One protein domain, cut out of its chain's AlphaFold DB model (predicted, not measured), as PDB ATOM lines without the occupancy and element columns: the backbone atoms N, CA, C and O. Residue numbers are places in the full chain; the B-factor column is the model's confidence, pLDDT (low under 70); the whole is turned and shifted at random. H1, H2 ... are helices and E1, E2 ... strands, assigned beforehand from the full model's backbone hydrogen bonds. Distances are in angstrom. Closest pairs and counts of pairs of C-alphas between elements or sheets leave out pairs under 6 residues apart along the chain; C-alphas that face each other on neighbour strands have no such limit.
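AT A GLANCE: This is residues 9 to 93 and 138 to 154 of the 154 residues of an uncharacterized protein of Enterococcus casseliflavus (UniProt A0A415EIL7). What shape? A two-stranded parallel sheet, E1 beside E2, is the core; H2 and H3 pack on one side, H4 on the other, with H1 far out. What parts? In order come H1 H2 E1 H3 E2 H4, among 102 printed residues, mostly helix. It is compact, radius of gyration of the C-alphas 13.9 A, spans 43 by 33 by 23 A.

IN THESE COORDINATES: Which strands? E1 is residues 42 to 45, E2 87 to 90. Which helices? H1 is residues 9 to 12, H2 23 to 35, H3 54 to 72, 27.3 A long, H4 139 to 153. C-alpha 9 is at (279.361, 238.289, 162.179), C-alpha 153 at (275.775, 250.303, 171.418).

HOW THE PARTS SIT: What pairs? E1 and E2 are parallel; N 88 and O 42 are 2.8 A apart. Which helices touch? H2 and H3, closest at C-alphas 23 and 63, 6.5 A. In H4 every O i to N i+4 pair is within hydrogen-bond range, in H2 7 of 9, in H3 13 of 15.

THE WHOLE: Any cut? Residues 94 to 137 are not printed; C-alphas 93 and 138 are 16.7 A apart. Low confidence? Residues 9 to 11, 47 to 56 and 138 to 140 have pLDDT under 70.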
ATOM      1  N   TYR A   9     279.431 237.965 160.756       64.88
ATOM      2  CA  TYR A   9     279.361 238.289 162.179       64.88
ATOM      3  C   TYR A   9     279.342 239.798 162.476       64.88
ATOM      4  O   TYR A   9     278.489 240.239 163.242       64.88
ATOM      5  N   PHE A  10     280.198 240.600 161.834       68.81
ATOM      6  CA  PHE A  10     280.178 242.061 161.994       68.81
ATOM      7  C   PHE A  10     278.853 242.681 161.529       68.81
ATOM      8  O   PHE A  10     278.289 243.524 162.222       68.81
ATOM      9  N   GLU A  11     278.312 242.207 160.406       69.69
ATOM     10  CA  GLU A  11     277.049 242.697 159.846       69.69
ATOM     11  C   GLU A  11     275.865 242.366 160.767       69.69
ATOM     12  O   GLU A  11     275.032 243.230 161.036       69.69
ATOM     13  N   ARG A  12     275.836 241.161 161.356       71.88
ATOM     14  CA  ARG A  12     274.836 240.782 162.374       71.88
ATOM     15  C   ARG A  12     274.916 241.610 163.653       71.88
ATOM     16  O   ARG A  12     273.912 241.745 164.349       71.88
ATOM     17  N   LEU A  13     276.089 242.150 163.971       72.00
ATOM     18  CA  LEU A  13     276.272 243.081 165.085       72.00
ATOM     19  C   LEU A  13     275.906 244.530 164.724       72.00
ATOM     20  O   LEU A  13     276.019 245.406 165.581       72.00
ATOM     21  N   GLY A  14     275.480 244.798 163.483       76.00
ATOM     22  CA  GLY A  14     275.210 246.149 162.991       76.00
ATOM     23  C   GLY A  14     276.477 246.979 162.773       76.00
ATOM     24  O   GLY A  14     276.417 248.207 162.789       76.00
ATOM     25  N   ILE A  15     277.632 246.327 162.607       77.69
ATOM     26  CA  ILE A  15     278.933 246.976 162.440       77.69
ATOM     27  C   ILE A  15     279.286 246.994 160.955       77.69
ATOM     28  O   ILE A  15     279.372 245.950 160.310       77.69
ATOM     29  N   SER A  16     279.546 248.187 160.423       78.31
ATOM     30  CA  SER A  16     280.108 248.371 159.083       78.31
ATOM     31  C   SER A  16     281.601 248.677 159.166       78.31
ATOM     32  O   SER A  16     282.037 249.463 160.007       78.31
ATOM     33  N   TYR A  17     282.382 248.075 158.272       77.44
ATOM     34  CA  TYR A  17     283.815 248.323 158.148       77.44
ATOM     35  C   TYR A  17     284.087 249.334 157.031       77.44
ATOM     36  O   TYR A  17     283.512 249.233 155.949       77.44
ATOM     37  N   VAL A  18     284.964 250.307 157.290       77.62
ATOM     38  CA  VAL A  18     285.367 251.320 156.306       77.62
ATOM     39  C   VAL A  18     286.882 251.333 156.189       77.62
ATOM     40  O   VAL A  18     287.601 251.723 157.110       77.62
ATOM     41  N   VAL A  19     287.368 250.953 155.014       75.31
ATOM     42  CA  VAL A  19     288.783 251.047 154.674       75.31
ATOM     43  C   VAL A  19     289.167 252.505 154.467       75.31
ATOM     44  O   VAL A  19     288.656 253.175 153.575       75.31
ATOM     45  N   CYS A  20     290.136 252.985 155.246       74.00
ATOM     46  CA  CYS A  20     290.624 254.361 155.131       74.00
ATOM     47  C   CYS A  20     291.841 254.500 154.194       74.00
ATOM     48  O   CYS A  20     292.134 255.595 153.719       74.00
ATOM     49  N   GLY A  21     292.596 253.426 153.939       70.38
ATOM     50  CA  GLY A  21     293.766 253.407 153.046       70.38
ATOM     51  C   GLY A  21     294.989 254.228 153.504       70.38
ATOM     52  O   GLY A  21     296.108 253.969 153.068       70.38
ATOM     53  N   SER A  22     294.843 255.215 154.388       75.75
ATOM     54  CA  SER A  22     295.958 255.951 154.992       75.75
ATOM     55  C   SER A  22     295.601 256.469 156.382       75.75
ATOM     56  O   SER A  22     294.434 256.716 156.676       75.75
ATOM     57  N   LYS A  23     296.623 256.699 157.215       80.56
ATOM     58  CA  LYS A  23     296.476 257.271 158.563       80.56
ATOM     59  C   LYS A  23     295.781 258.639 158.547       80.56
ATOM     60  O   LYS A  23     294.917 258.901 159.377       80.56
ATOM     61  N   THR A  24     296.081 259.481 157.557       79.12
ATOM     62  CA  THR A  24     295.428 260.790 157.381       79.12
ATOM     63  C   THR A  24     293.925 260.660 157.119       79.12
ATOM     64  O   THR A  24     293.139 261.452 157.636       79.12
ATOM     65  N   ASN A  25     293.509 259.640 156.365       86.25
ATOM     66  CA  ASN A  25     292.100 259.429 156.036       86.25
ATOM     67  C   ASN A  25     291.278 258.917 157.224       86.25
ATOM     68  O   ASN A  25     290.076 259.155 157.249       86.25
ATOM     69  N   ILE A  26     291.901 258.267 158.217       89.00
ATOM     70  CA  ILE A  26     291.195 257.766 159.409       89.00
ATOM     71  C   ILE A  26     290.499 258.920 160.136       89.00
ATOM     72  O   ILE A  26     289.303 258.850 160.409       89.00
ATOM     73  N   ILE A  27     291.230 260.006 160.403       90.19
ATOM     74  CA  ILE A  27     290.677 261.183 161.088       90.19
ATOM     75  C   ILE A  27     289.605 261.851 160.219       90.19
ATOM     76  O   ILE A  27     288.540 262.200 160.724       90.19
ATOM     77  N   LEU A  28     289.853 261.984 158.911       90.31
ATOM     78  CA  LEU A  28     288.896 262.574 157.972       90.31
ATOM     79  C   LEU A  28     287.567 261.803 157.958       90.31
ATOM     80  O   LEU A  28     286.504 262.399 158.121       90.31
ATOM     81  N   TYR A  29     287.613 260.480 157.793       91.12
ATOM     82  CA  TYR A  29     286.413 259.646 157.773       91.12
ATOM     83  C   TYR A  29     285.712 259.646 159.126       91.12
ATOM     84  O   TYR A  29     284.491 259.786 159.168       91.12
ATOM     85  N   ALA A  30     286.457 259.590 160.233       91.56
ATOM     86  CA  ALA A  30     285.872 259.691 161.564       91.56
ATOM     87  C   ALA A  30     285.117 261.014 161.766       91.56
ATOM     88  O   ALA A  30     284.016 261.009 162.312       91.56
ATOM     89  N   GLN A  31     285.655 262.138 161.277       91.31
ATOM     90  CA  GLN A  31     284.988 263.441 161.333       91.31
ATOM     91  C   GLN A  31     283.725 263.499 160.466       91.31
ATOM     92  O   GLN A  31     282.695 263.986 160.936       91.31
ATOM     93  N   ILE A  32     283.782 262.992 159.230       92.06
ATOM     94  CA  ILE A  32     282.623 262.942 158.325       92.06
ATOM     95  C   ILE A  32     281.511 262.085 158.937       92.06
ATOM     96  O   ILE A  32     280.368 262.519 159.025       92.06
ATOM     97  N   LEU A  33     281.839 260.886 159.414       91.69
ATOM     98  CA  LEU A  33     280.867 259.974 160.020       91.69
ATOM     99  C   LEU A  33     280.277 260.557 161.310       91.69
ATOM    100  O   LEU A  33     279.062 260.508 161.508       91.69
ATOM    101  N   LYS A  34     281.103 261.215 162.134       91.06
ATOM    102  CA  LYS A  34     280.645 261.940 163.325       91.06
ATOM    103  C   LYS A  34     279.640 263.041 162.983       91.06
ATOM    104  O   LYS A  34     278.681 263.221 163.729       91.06
ATOM    105  N   PHE A  35     279.828 263.760 161.874       93.31
ATOM    106  CA  PHE A  35     278.875 264.777 161.417       93.31
ATOM    107  C   PHE A  35     277.483 264.184 161.141       93.31
ATOM    108  O   PHE A  35     276.477 264.813 161.454       93.31
ATOM    109  N   PHE A  36     277.418 262.946 160.645       92.31
ATOM    110  CA  PHE A  36     276.165 262.210 160.441       92.31
ATOM    111  C   PHE A  36     275.650 261.483 161.697       92.31
ATOM    112  O   PHE A  36     274.690 260.722 161.613       92.31
ATOM    113  N   GLY A  37     276.272 261.688 162.862       90.50
ATOM    114  CA  GLY A  37     275.895 261.003 164.102       90.50
ATOM    115  C   GLY A  37     276.264 259.516 164.132       90.50
ATOM    116  O   GLY A  37     275.777 258.782 164.989       90.50
ATOM    117  N   ILE A  38     277.127 259.062 163.220       89.06
ATOM    118  CA  ILE A  38     277.587 257.676 163.161       89.06
ATOM    119  C   ILE A  38     278.745 257.514 164.148       89.06
ATOM    120  O   ILE A  38     279.764 258.202 164.054       89.06
ATOM    121  N   LYS A  39     278.590 256.595 165.104       89.31
ATOM    122  CA  LYS A  39     279.664 256.224 166.032       89.31
ATOM    123  C   LYS A  39     280.752 255.469 165.277       89.31
ATOM    124  O   LYS A  39     280.460 254.609 164.451       89.31
ATOM    125  N   THR A  40     282.003 255.787 165.578       90.25
ATOM    126  CA  THR A  40     283.161 255.220 164.890       90.25
ATOM    127  C   THR A  40     284.154 254.641 165.878       90.25
ATOM    128  O   THR A  40     284.358 255.168 166.970       90.25
ATOM    129  N   TYR A  41     284.770 253.542 165.462       90.12
ATOM    130  CA  TYR A  41     285.885 252.907 166.139       90.12
ATOM    131  C   TYR A  41     287.014 252.747 165.127       90.12
ATOM    132  O   TYR A  41     286.777 252.237 164.029       90.12
ATOM    133  N   ALA A  42     288.218 253.207 165.456       88.81
ATOM    134  CA  ALA A  42     289.351 253.127 164.540       88.81
ATOM    135  C   ALA A  42     290.210 251.889 164.796       88.81
ATOM    136  O   ALA A  42     290.531 251.563 165.929       88.81
ATOM    137  N   ILE A  43     290.654 251.235 163.730       86.19
ATOM    138  CA  ILE A  43     291.702 250.215 163.797       86.19
ATOM    139  C   ILE A  43     292.851 250.730 162.944       86.19
ATOM    140  O   ILE A  43     292.645 251.066 161.776       86.19
ATOM    141  N   PHE A  44     294.047 250.824 163.516       84.31
ATOM    142  CA  PHE A  44     295.225 251.247 162.772       84.31
ATOM    143  C   PHE A  44     296.459 250.452 163.173       84.31
ATOM    144  O   PHE A  44     296.598 249.987 164.303       84.31
ATOM    145  N   ASP A  45     297.367 250.309 162.216       77.94
ATOM    146  CA  ASP A  45     298.660 249.692 162.434       77.94
ATOM    147  C   ASP A  45     299.725 250.712 162.849       77.94
ATOM    148  O   ASP A  45     299.792 251.847 162.362       77.94
ATOM    149  N   GLY A  46     300.619 250.286 163.725       71.19
ATOM    150  CA  GLY A  46     301.789 251.026 164.163       71.19
ATOM    151  C   GLY A  46     302.986 250.734 163.276       71.19
ATOM    152  O   GLY A  46     304.065 250.505 163.789       71.19
ATOM    153  N   ASP A  47     302.850 250.747 161.945       66.75
ATOM    154  CA  ASP A  47     303.980 250.502 161.029       66.75
ATOM    155  C   ASP A  47     305.017 251.659 161.019       66.75
ATOM    156  O   ASP A  47     305.210 252.393 160.043       66.75
ATOM    157  N   TYR A  48     305.673 251.881 162.159       64.88
ATOM    158  CA  TYR A  48     306.721 252.878 162.351       64.88
ATOM    159  C   TYR A  48     308.108 252.324 161.981       64.88
ATOM    160  O   TYR A  48     309.057 253.098 161.816       64.88
ATOM    161  N   THR A  49     308.251 251.000 161.837       55.34
ATOM    162  CA  THR A  49     309.546 250.323 161.685       55.34
ATOM    163  C   THR A  49     309.923 249.978 160.244       55.34
ATOM    164  O   THR A  49     311.127 249.930 159.972       55.34
ATOM    165  N   LYS A  50     308.977 249.794 159.304       55.22
ATOM    166  CA  LYS A  50     309.290 249.200 157.983       55.22
ATOM    167  C   LYS A  50     309.965 250.118 156.960       55.22
ATOM    168  O   LYS A  50     310.506 249.622 155.973       55.22
ATOM    169  N   ASN A  51     310.060 251.427 157.199       53.28
ATOM    170  CA  ASN A  51     310.814 252.311 156.306       53.28
ATOM    171  C   ASN A  51     312.283 252.424 156.749       53.28
ATOM    172  O   ASN A  51     312.597 253.041 157.771       53.28
ATOM    173  N   LYS A  52     313.184 251.826 155.952       47.69
ATOM    174  CA  LYS A  52     314.652 251.855 156.133       47.69
ATOM    175  C   LYS A  52     315.232 253.279 156.129       47.69
ATOM    176  O   LYS A  52     316.289 253.500 156.713       47.69
ATOM    177  N   ASP A  53     314.503 254.247 155.574       54.66
ATOM    178  CA  ASP A  53     314.877 255.658 155.573       54.66
ATOM    179  C   ASP A  53     314.248 256.393 156.765       54.66
ATOM    180  O   ASP A  53     313.035 256.612 156.831       54.66
ATOM    181  N   GLY A  54     315.081 256.827 157.715       55.78
ATOM    182  CA  GLY A  54     314.658 257.466 158.970       55.78
ATOM    183  C   GLY A  54     313.751 258.705 158.839       55.78
ATOM    184  O   GLY A  54     313.131 259.100 159.823       55.78
ATOM    185  N   LYS A  55     313.605 259.290 157.639       57.56
ATOM    186  CA  LYS A  55     312.714 260.434 157.367       57.56
ATOM    187  C   LYS A  55     311.225 260.099 157.517       57.56
ATOM    188  O   LYS A  55     310.472 260.928 158.021       57.56
ATOM    189  N   ASN A  56     310.796 258.890 157.150       67.81
ATOM    190  CA  ASN A  56     309.381 258.510 157.254       67.81
ATOM    191  C   ASN A  56     308.977 258.086 158.674       67.81
ATOM    192  O   ASN A  56     307.795 258.133 159.007       67.81
ATOM    193  N   LYS A  57     309.942 257.736 159.535       73.50
ATOM    194  CA  LYS A  57     309.672 257.307 160.915       73.50
ATOM    195  C   LYS A  57     309.070 258.423 161.764       73.50
ATOM    196  O   LYS A  57     308.052 258.208 162.410       73.50
ATOM    197  N   GLN A  58     309.653 259.623 161.712       78.75
ATOM    198  CA  GLN A  58     309.130 260.781 162.448       78.75
ATOM    199  C   GLN A  58     307.728 261.174 161.970       78.75
ATOM    200  O   GLN A  58     306.868 261.501 162.783       78.75
ATOM    201  N   ASN A  59     307.475 261.106 160.660       83.44
ATOM    202  CA  ASN A  59     306.158 261.420 160.118       83.44
ATOM    203  C   ASN A  59     305.100 260.380 160.528       83.44
ATOM    204  O   ASN A  59     304.012 260.763 160.946       83.44
ATOM    205  N   ASN A  60     305.429 259.084 160.479       82.06
ATOM    206  CA  ASN A  60     304.525 258.018 160.923       82.06
ATOM    207  C   ASN A  60     304.223 258.121 162.424       82.06
ATOM    208  O   ASN A  60     303.059 258.062 162.810       82.06
ATOM    209  N   ALA A  61     305.243 258.353 163.256       85.38
ATOM    210  CA  ALA A  61     305.082 258.542 164.698       85.38
ATOM    211  C   ALA A  61     304.175 259.747 165.010       85.38
ATOM    212  O   ALA A  61     303.226 259.653 165.789       85.38
ATOM    213  N   LYS A  62     304.382 260.867 164.304       88.12
ATOM    214  CA  LYS A  62     303.519 262.048 164.414       88.12
ATOM    215  C   LYS A  62     302.070 261.748 164.015       88.12
ATOM    216  O   LYS A  62     301.152 262.222 164.682       88.12
ATOM    217  N   GLN A  63     301.858 260.997 162.932       88.25
ATOM    218  CA  GLN A  63     300.524 260.602 162.469       88.25
ATOM    219  C   GLN A  63     299.825 259.661 163.457       88.25
ATOM    220  O   GLN A  63     298.645 259.869 163.726       88.25
ATOM    221  N   ASN A  64     300.546 258.699 164.038       88.94
ATOM    222  CA  ASN A  64     300.035 257.850 165.118       88.94
ATOM    223  C   ASN A  64     299.587 258.705 166.303       88.94
ATOM    224  O   ASN A  64     298.440 258.600 166.726       88.94
ATOM    225  N   GLY A  65     300.444 259.630 166.748       90.06
ATOM    226  CA  GLY A  65     300.121 260.541 167.844       90.06
ATOM    227  C   GLY A  65     298.869 261.375 167.573       90.06
ATOM    228  O   GLY A  65     298.046 261.539 168.465       90.06
ATOM    229  N   ASN A  66     298.675 261.855 166.340       91.44
ATOM    230  CA  ASN A  66     297.457 262.583 165.971       91.44
ATOM    231  C   ASN A  66     296.199 261.700 166.055       91.44
ATOM    232  O   ASN A  66     295.138 262.187 166.441       91.44
ATOM    233  N   ILE A  67     296.298 260.423 165.673       91.50
ATOM    234  CA  ILE A  67     295.178 259.476 165.741       91.50
ATOM    235  C   ILE A  67     294.841 259.174 167.204       91.50
ATOM    236  O   ILE A  67     293.681 259.319 167.592       91.50
ATOM    237  N   THR A  68     295.826 258.809 168.031       91.81
ATOM    238  CA  THR A  68     295.564 258.498 169.445       91.81
ATOM    239  C   THR A  68     295.013 259.719 170.176       91.81
ATOM    240  O   THR A  68     294.054 259.588 170.931       91.81
ATOM    241  N   GLU A  69     295.547 260.915 169.907       93.81
ATOM    242  CA  GLU A  69     295.076 262.173 170.492       93.81
ATOM    243  C   GLU A  69     293.625 262.458 170.097       93.81
ATOM    244  O   GLU A  69     292.811 262.793 170.954       93.81
ATOM    245  N   TYR A  70     293.266 262.244 168.829       92.81
ATOM    246  CA  TYR A  70     291.894 262.426 168.359       92.81
ATOM    247  C   TYR A  70     290.900 261.477 169.049       92.81
ATOM    248  O   TYR A  70     289.818 261.912 169.447       92.81
ATOM    249  N   PHE A  71     291.247 260.195 169.196       91.94
ATOM    250  CA  PHE A  71     290.322 259.188 169.729       91.94
ATOM    251  C   PHE A  71     290.356 259.034 171.255       91.94
ATOM    252  O   PHE A  71     289.361 258.601 171.823       91.94
ATOM    253  N   SER A  72     291.447 259.374 171.943       90.94
ATOM    254  CA  SER A  72     291.560 259.218 173.409       90.94
ATOM    255  C   SER A  72     291.793 260.513 174.177       90.94
ATOM    256  O   SER A  72     291.691 260.514 175.402       90.94
ATOM    257  N   GLY A  73     292.132 261.608 173.495       91.94
ATOM    258  CA  GLY A  73     292.637 262.820 174.137       91.94
ATOM    259  C   GLY A  73     294.089 262.712 174.617       91.94
ATOM    260  O   GLY A  73     294.611 263.684 175.158       91.94
ATOM    261  N   VAL A  74     294.756 261.566 174.419       92.31
ATOM    262  CA  VAL A  74     296.156 261.338 174.799       92.31
ATOM    263  C   VAL A  74     297.003 261.068 173.557       92.31
ATOM    264  O   VAL A  74     296.715 260.192 172.738       92.31
ATOM    265  N   ARG A  75     298.083 261.835 173.408       93.38
ATOM    266  CA  ARG A  75     299.019 261.713 172.290       93.38
ATOM    267  C   ARG A  75     300.092 260.666 172.596       93.38
ATOM    268  O   ARG A  75     300.916 260.872 173.482       93.38
ATOM    269  N   VAL A  76     300.111 259.583 171.823       90.75
ATOM    270  CA  VAL A  76     301.083 258.488 171.917       90.75
ATOM    271  C   VAL A  76     301.621 258.212 170.517       90.75
ATOM    272  O   VAL A  76     300.920 257.721 169.639       90.75
ATOM    273  N   GLU A  77     302.878 258.577 170.274       89.31
ATOM    274  CA  GLU A  77     303.470 258.489 168.929       89.31
ATOM    275  C   GLU A  77     303.923 257.065 168.566       89.31
ATOM    276  O   GLU A  77     304.001 256.705 167.389       89.31
ATOM    277  N   ILE A  78     304.184 256.248 169.587       87.56
ATOM    278  CA  ILE A  78     304.580 254.843 169.469       87.56
ATOM    279  C   ILE A  78     303.659 254.031 170.390       87.56
ATOM    280  O   ILE A  78     304.054 253.700 171.508       87.56
ATOM    281  N   PRO A  79     302.392 253.814 169.994       85.69
ATOM    282  CA  PRO A  79     301.463 253.046 170.807       85.69
ATOM    283  C   PRO A  79     301.836 251.560 170.776       85.69
ATOM    284  O   PRO A  79     302.208 251.030 169.728       85.69
ATOM    285  N   SER A  80     301.724 250.893 171.924       86.31
ATOM    286  CA  SER A  80     301.791 249.432 172.000       86.31
ATOM    287  C   SER A  80     300.567 248.798 171.331       86.31
ATOM    288  O   SER A  80     299.589 249.479 171.006       86.31
ATOM    289  N   SER A  81     300.592 247.478 171.149       86.44
ATOM    290  CA  SER A  81     299.376 246.735 170.815       86.44
ATOM    291  C   SER A  81     298.383 246.833 171.976       86.44
ATOM    292  O   SER A  81     298.632 246.280 173.046       86.44
ATOM    293  N   GLU A  82     297.281 247.558 171.788       86.50
ATOM    294  CA  GLU A  82     296.263 247.787 172.817       86.50
ATOM    295  C   GLU A  82     294.863 247.957 172.212       86.50
ATOM    296  O   GLU A  82     294.689 248.494 171.114       86.50
ATOM    297  N   VAL A  83     293.852 247.508 172.960       86.31
ATOM    298  CA  VAL A  83     292.434 247.733 172.663       86.31
ATOM    299  C   VAL A  83     291.938 248.849 173.577       86.31
ATOM    300  O   VAL A  83     291.858 248.691 174.793       86.31
ATOM    301  N   CYS A  84     291.590 249.992 172.996       87.25
ATOM    302  CA  CYS A  84     291.026 251.129 173.715       87.25
ATOM    303  C   CYS A  84     289.530 251.275 173.416       87.25
ATOM    304  O   CYS A  84     288.962 250.618 172.544       87.25
ATOM    305  N   LYS A  85     288.880 252.208 174.121       87.25
ATOM    306  CA  LYS A  85     287.443 252.481 173.972       87.25
ATOM    307  C   LYS A  85     287.051 252.955 172.565       87.25
ATOM    308  O   LYS A  85     285.971 252.637 172.093       87.25
ATOM    309  N   LEU A  86     287.893 253.747 171.904       90.50
ATOM    310  CA  LEU A  86     287.557 254.367 170.613       90.50
ATOM    311  C   LEU A  86     288.503 253.963 169.473       90.50
ATOM    312  O   LEU A  86     288.269 254.338 168.323       90.50
ATOM    313  N   TYR A  87     289.551 253.197 169.777       90.88
ATOM    314  CA  TYR A  87     290.456 252.654 168.774       90.88
ATOM    315  C   TYR A  87     291.166 251.384 169.256       90.88
ATOM    316  O   TYR A  87     291.287 251.173 170.459       90.88
ATOM    317  N   THR A  88     291.699 250.603 168.316       88.81
ATOM    318  CA  THR A  88     292.736 249.586 168.546       88.81
ATOM    319  C   THR A  88     293.999 249.997 167.807       88.81
ATOM    320  O   THR A  88     293.933 250.369 166.628       88.81
ATOM    321  N   SER A  89     295.140 249.905 168.484       88.12
ATOM    322  CA  SER A  89     296.462 250.038 167.875       88.12
ATOM    323  C   SER A  89     297.196 248.708 167.892       88.12
ATOM    324  O   SER A  89     297.023 247.894 168.798       88.12
ATOM    325  N   TYR A  90     298.050 248.515 166.896       83.38
ATOM    326  CA  TYR A  90     299.001 247.410 166.833       83.38
ATOM    327  C   TYR A  90     300.411 247.984 166.800       83.38
ATOM    328  O   TYR A  90     300.646 248.938 166.070       83.38
ATOM    329  N   GLU A  91     301.343 247.439 167.579       78.75
ATOM    330  CA  GLU A  91     302.738 247.908 167.594       78.75
ATOM    331  C   GLU A  91     303.460 247.603 166.270       78.75
ATOM    332  O   GLU A  91     304.257 248.402 165.786       78.75
ATOM    333  N   GLU A  92     303.151 246.456 165.663       75.69
ATOM    334  CA  GLU A  92     303.590 246.086 164.317       75.69
ATOM    335  C   GLU A  92     302.485 246.364 163.279       75.69
ATOM    336  O   GLU A  92     301.475 247.015 163.565       75.69
ATOM    337  N   ASN A  93     302.648 245.864 162.046       76.00
ATOM    338  CA  ASN A  93     301.521 245.857 161.124       76.00
ATOM    339  C   ASN A  93     300.483 244.804 161.540       76.00
ATOM    340  O   ASN A  93     300.828 243.731 162.029       76.00
ATOM    341  N   ASN A 138     291.441 234.088 169.282       59.97
ATOM    342  CA  ASN A 138     292.443 234.951 169.903       59.97
ATOM    343  C   ASN A 138     291.731 235.949 170.817       59.97
ATOM    344  O   ASN A 138     290.809 236.644 170.383       59.97
ATOM    345  N   SER A 139     292.195 236.030 172.064       63.41
ATOM    346  CA  SER A 139     291.664 236.939 173.072       63.41
ATOM    347  C   SER A 139     291.665 238.397 172.609       63.41
ATOM    348  O   SER A 139     290.692 239.081 172.888       63.41
ATOM    349  N   ILE A 140     292.672 238.865 171.853       69.56
ATOM    350  CA  ILE A 140     292.771 240.282 171.460       69.56
ATOM    351  C   ILE A 140     291.722 240.685 170.414       69.56
ATOM    352  O   ILE A 140     291.129 241.755 170.513       69.56
ATOM    353  N   PHE A 141     291.441 239.824 169.432       72.44
ATOM    354  CA  PHE A 141     290.429 240.097 168.405       72.44
ATOM    355  C   PHE A 141     289.018 239.955 168.973       72.44
ATOM    356  O   PHE A 141     288.149 240.771 168.672       72.44
ATOM    357  N   GLU A 142     288.796 238.961 169.833       73.62
ATOM    358  CA  GLU A 142     287.533 238.807 170.551       73.62
ATOM    359  C   GLU A 142     287.275 239.991 171.500       73.62
ATOM    360  O   GLU A 142     286.168 240.527 171.543       73.62
ATOM    361  N   GLU A 143     288.296 240.437 172.233       77.81
ATOM    362  CA  GLU A 143     288.244 241.622 173.093       77.81
ATOM    363  C   GLU A 143     287.992 242.899 172.285       77.81
ATOM    364  O   GLU A 143     287.122 243.693 172.651       77.81
ATOM    365  N   MET A 144     288.676 243.070 171.151       80.31
ATOM    366  CA  MET A 144     288.447 244.177 170.223       80.31
ATOM    367  C   MET A 144     286.996 244.194 169.741       80.31
ATOM    368  O   MET A 144     286.325 245.215 169.846       80.31
ATOM    369  N   ILE A 145     286.477 243.062 169.267       78.62
ATOM    370  CA  ILE A 145     285.091 242.927 168.810       78.62
ATOM    371  C   ILE A 145     284.098 243.285 169.921       78.62
ATOM    372  O   ILE A 145     283.172 244.067 169.691       78.62
ATOM    373  N   LYS A 146     284.281 242.735 171.130       81.00
ATOM    374  CA  LYS A 146     283.419 243.025 172.287       81.00
ATOM    375  C   LYS A 146     283.450 244.509 172.635       81.00
ATOM    376  O   LYS A 146     282.406 245.095 172.915       81.00
ATOM    377  N   THR A 147     284.628 245.120 172.568       84.44
ATOM    378  CA  THR A 147     284.822 246.547 172.831       84.44
ATOM    379  C   THR A 147     284.139 247.402 171.771       84.44
ATOM    380  O   THR A 147     283.372 248.294 172.131       84.44
ATOM    381  N   ILE A 148     284.328 247.098 170.482       84.75
ATOM    382  CA  ILE A 148     283.641 247.771 169.370       84.75
ATOM    383  C   ILE A 148     282.131 247.690 169.580       84.75
ATOM    384  O   ILE A 148     281.453 248.716 169.590       84.75
ATOM    385  N   TYR A 149     281.601 246.487 169.808       82.88
ATOM    386  CA  TYR A 149     280.171 246.290 170.011       82.88
ATOM    387  C   TYR A 149     279.649 247.091 171.208       82.88
ATOM    388  O   TYR A 149     278.644 247.793 171.084       82.88
ATOM    389  N   SER A 150     280.354 247.054 172.341       85.12
ATOM    390  CA  SER A 150     279.988 247.830 173.526       85.12
ATOM    391  C   SER A 150     279.998 249.333 173.253       85.12
ATOM    392  O   SER A 150     279.101 250.027 173.713       85.12
ATOM    393  N   CYS A 151     280.987 249.848 172.523       82.50
ATOM    394  CA  CYS A 151     281.135 251.284 172.288       82.50
ATOM    395  C   CYS A 151     280.138 251.819 171.257       82.50
ATOM    396  O   CYS A 151     279.661 252.947 171.378       82.50
ATOM    397  N   LEU A 152     279.790 251.016 170.250       81.75
ATOM    398  CA  LEU A 152     278.789 251.394 169.256       81.75
ATOM    399  C   LEU A 152     277.364 251.343 169.836       81.75
ATOM    400  O   LEU A 152     276.521 252.160 169.455       81.75
ATOM    401  N   ASN A 153     277.104 250.473 170.816       80.12
ATOM    402  CA  ASN A 153     275.775 250.303 171.418       80.12
ATOM    403  C   ASN A 153     275.568 251.017 172.770       80.12
ATOM    404  O   ASN A 153     274.436 251.049 173.246       80.12
ATOM    405  N   SER A 154     276.607 251.618 173.368       72.38
ATOM    406  CA  SER A 154     276.500 252.487 174.561       72.38
ATOM    407  C   SER A 154     276.077 253.902 174.206       72.38
ATOM    408  O   SER A 154     275.119 254.432 174.794       72.38
TER     409      SER A 154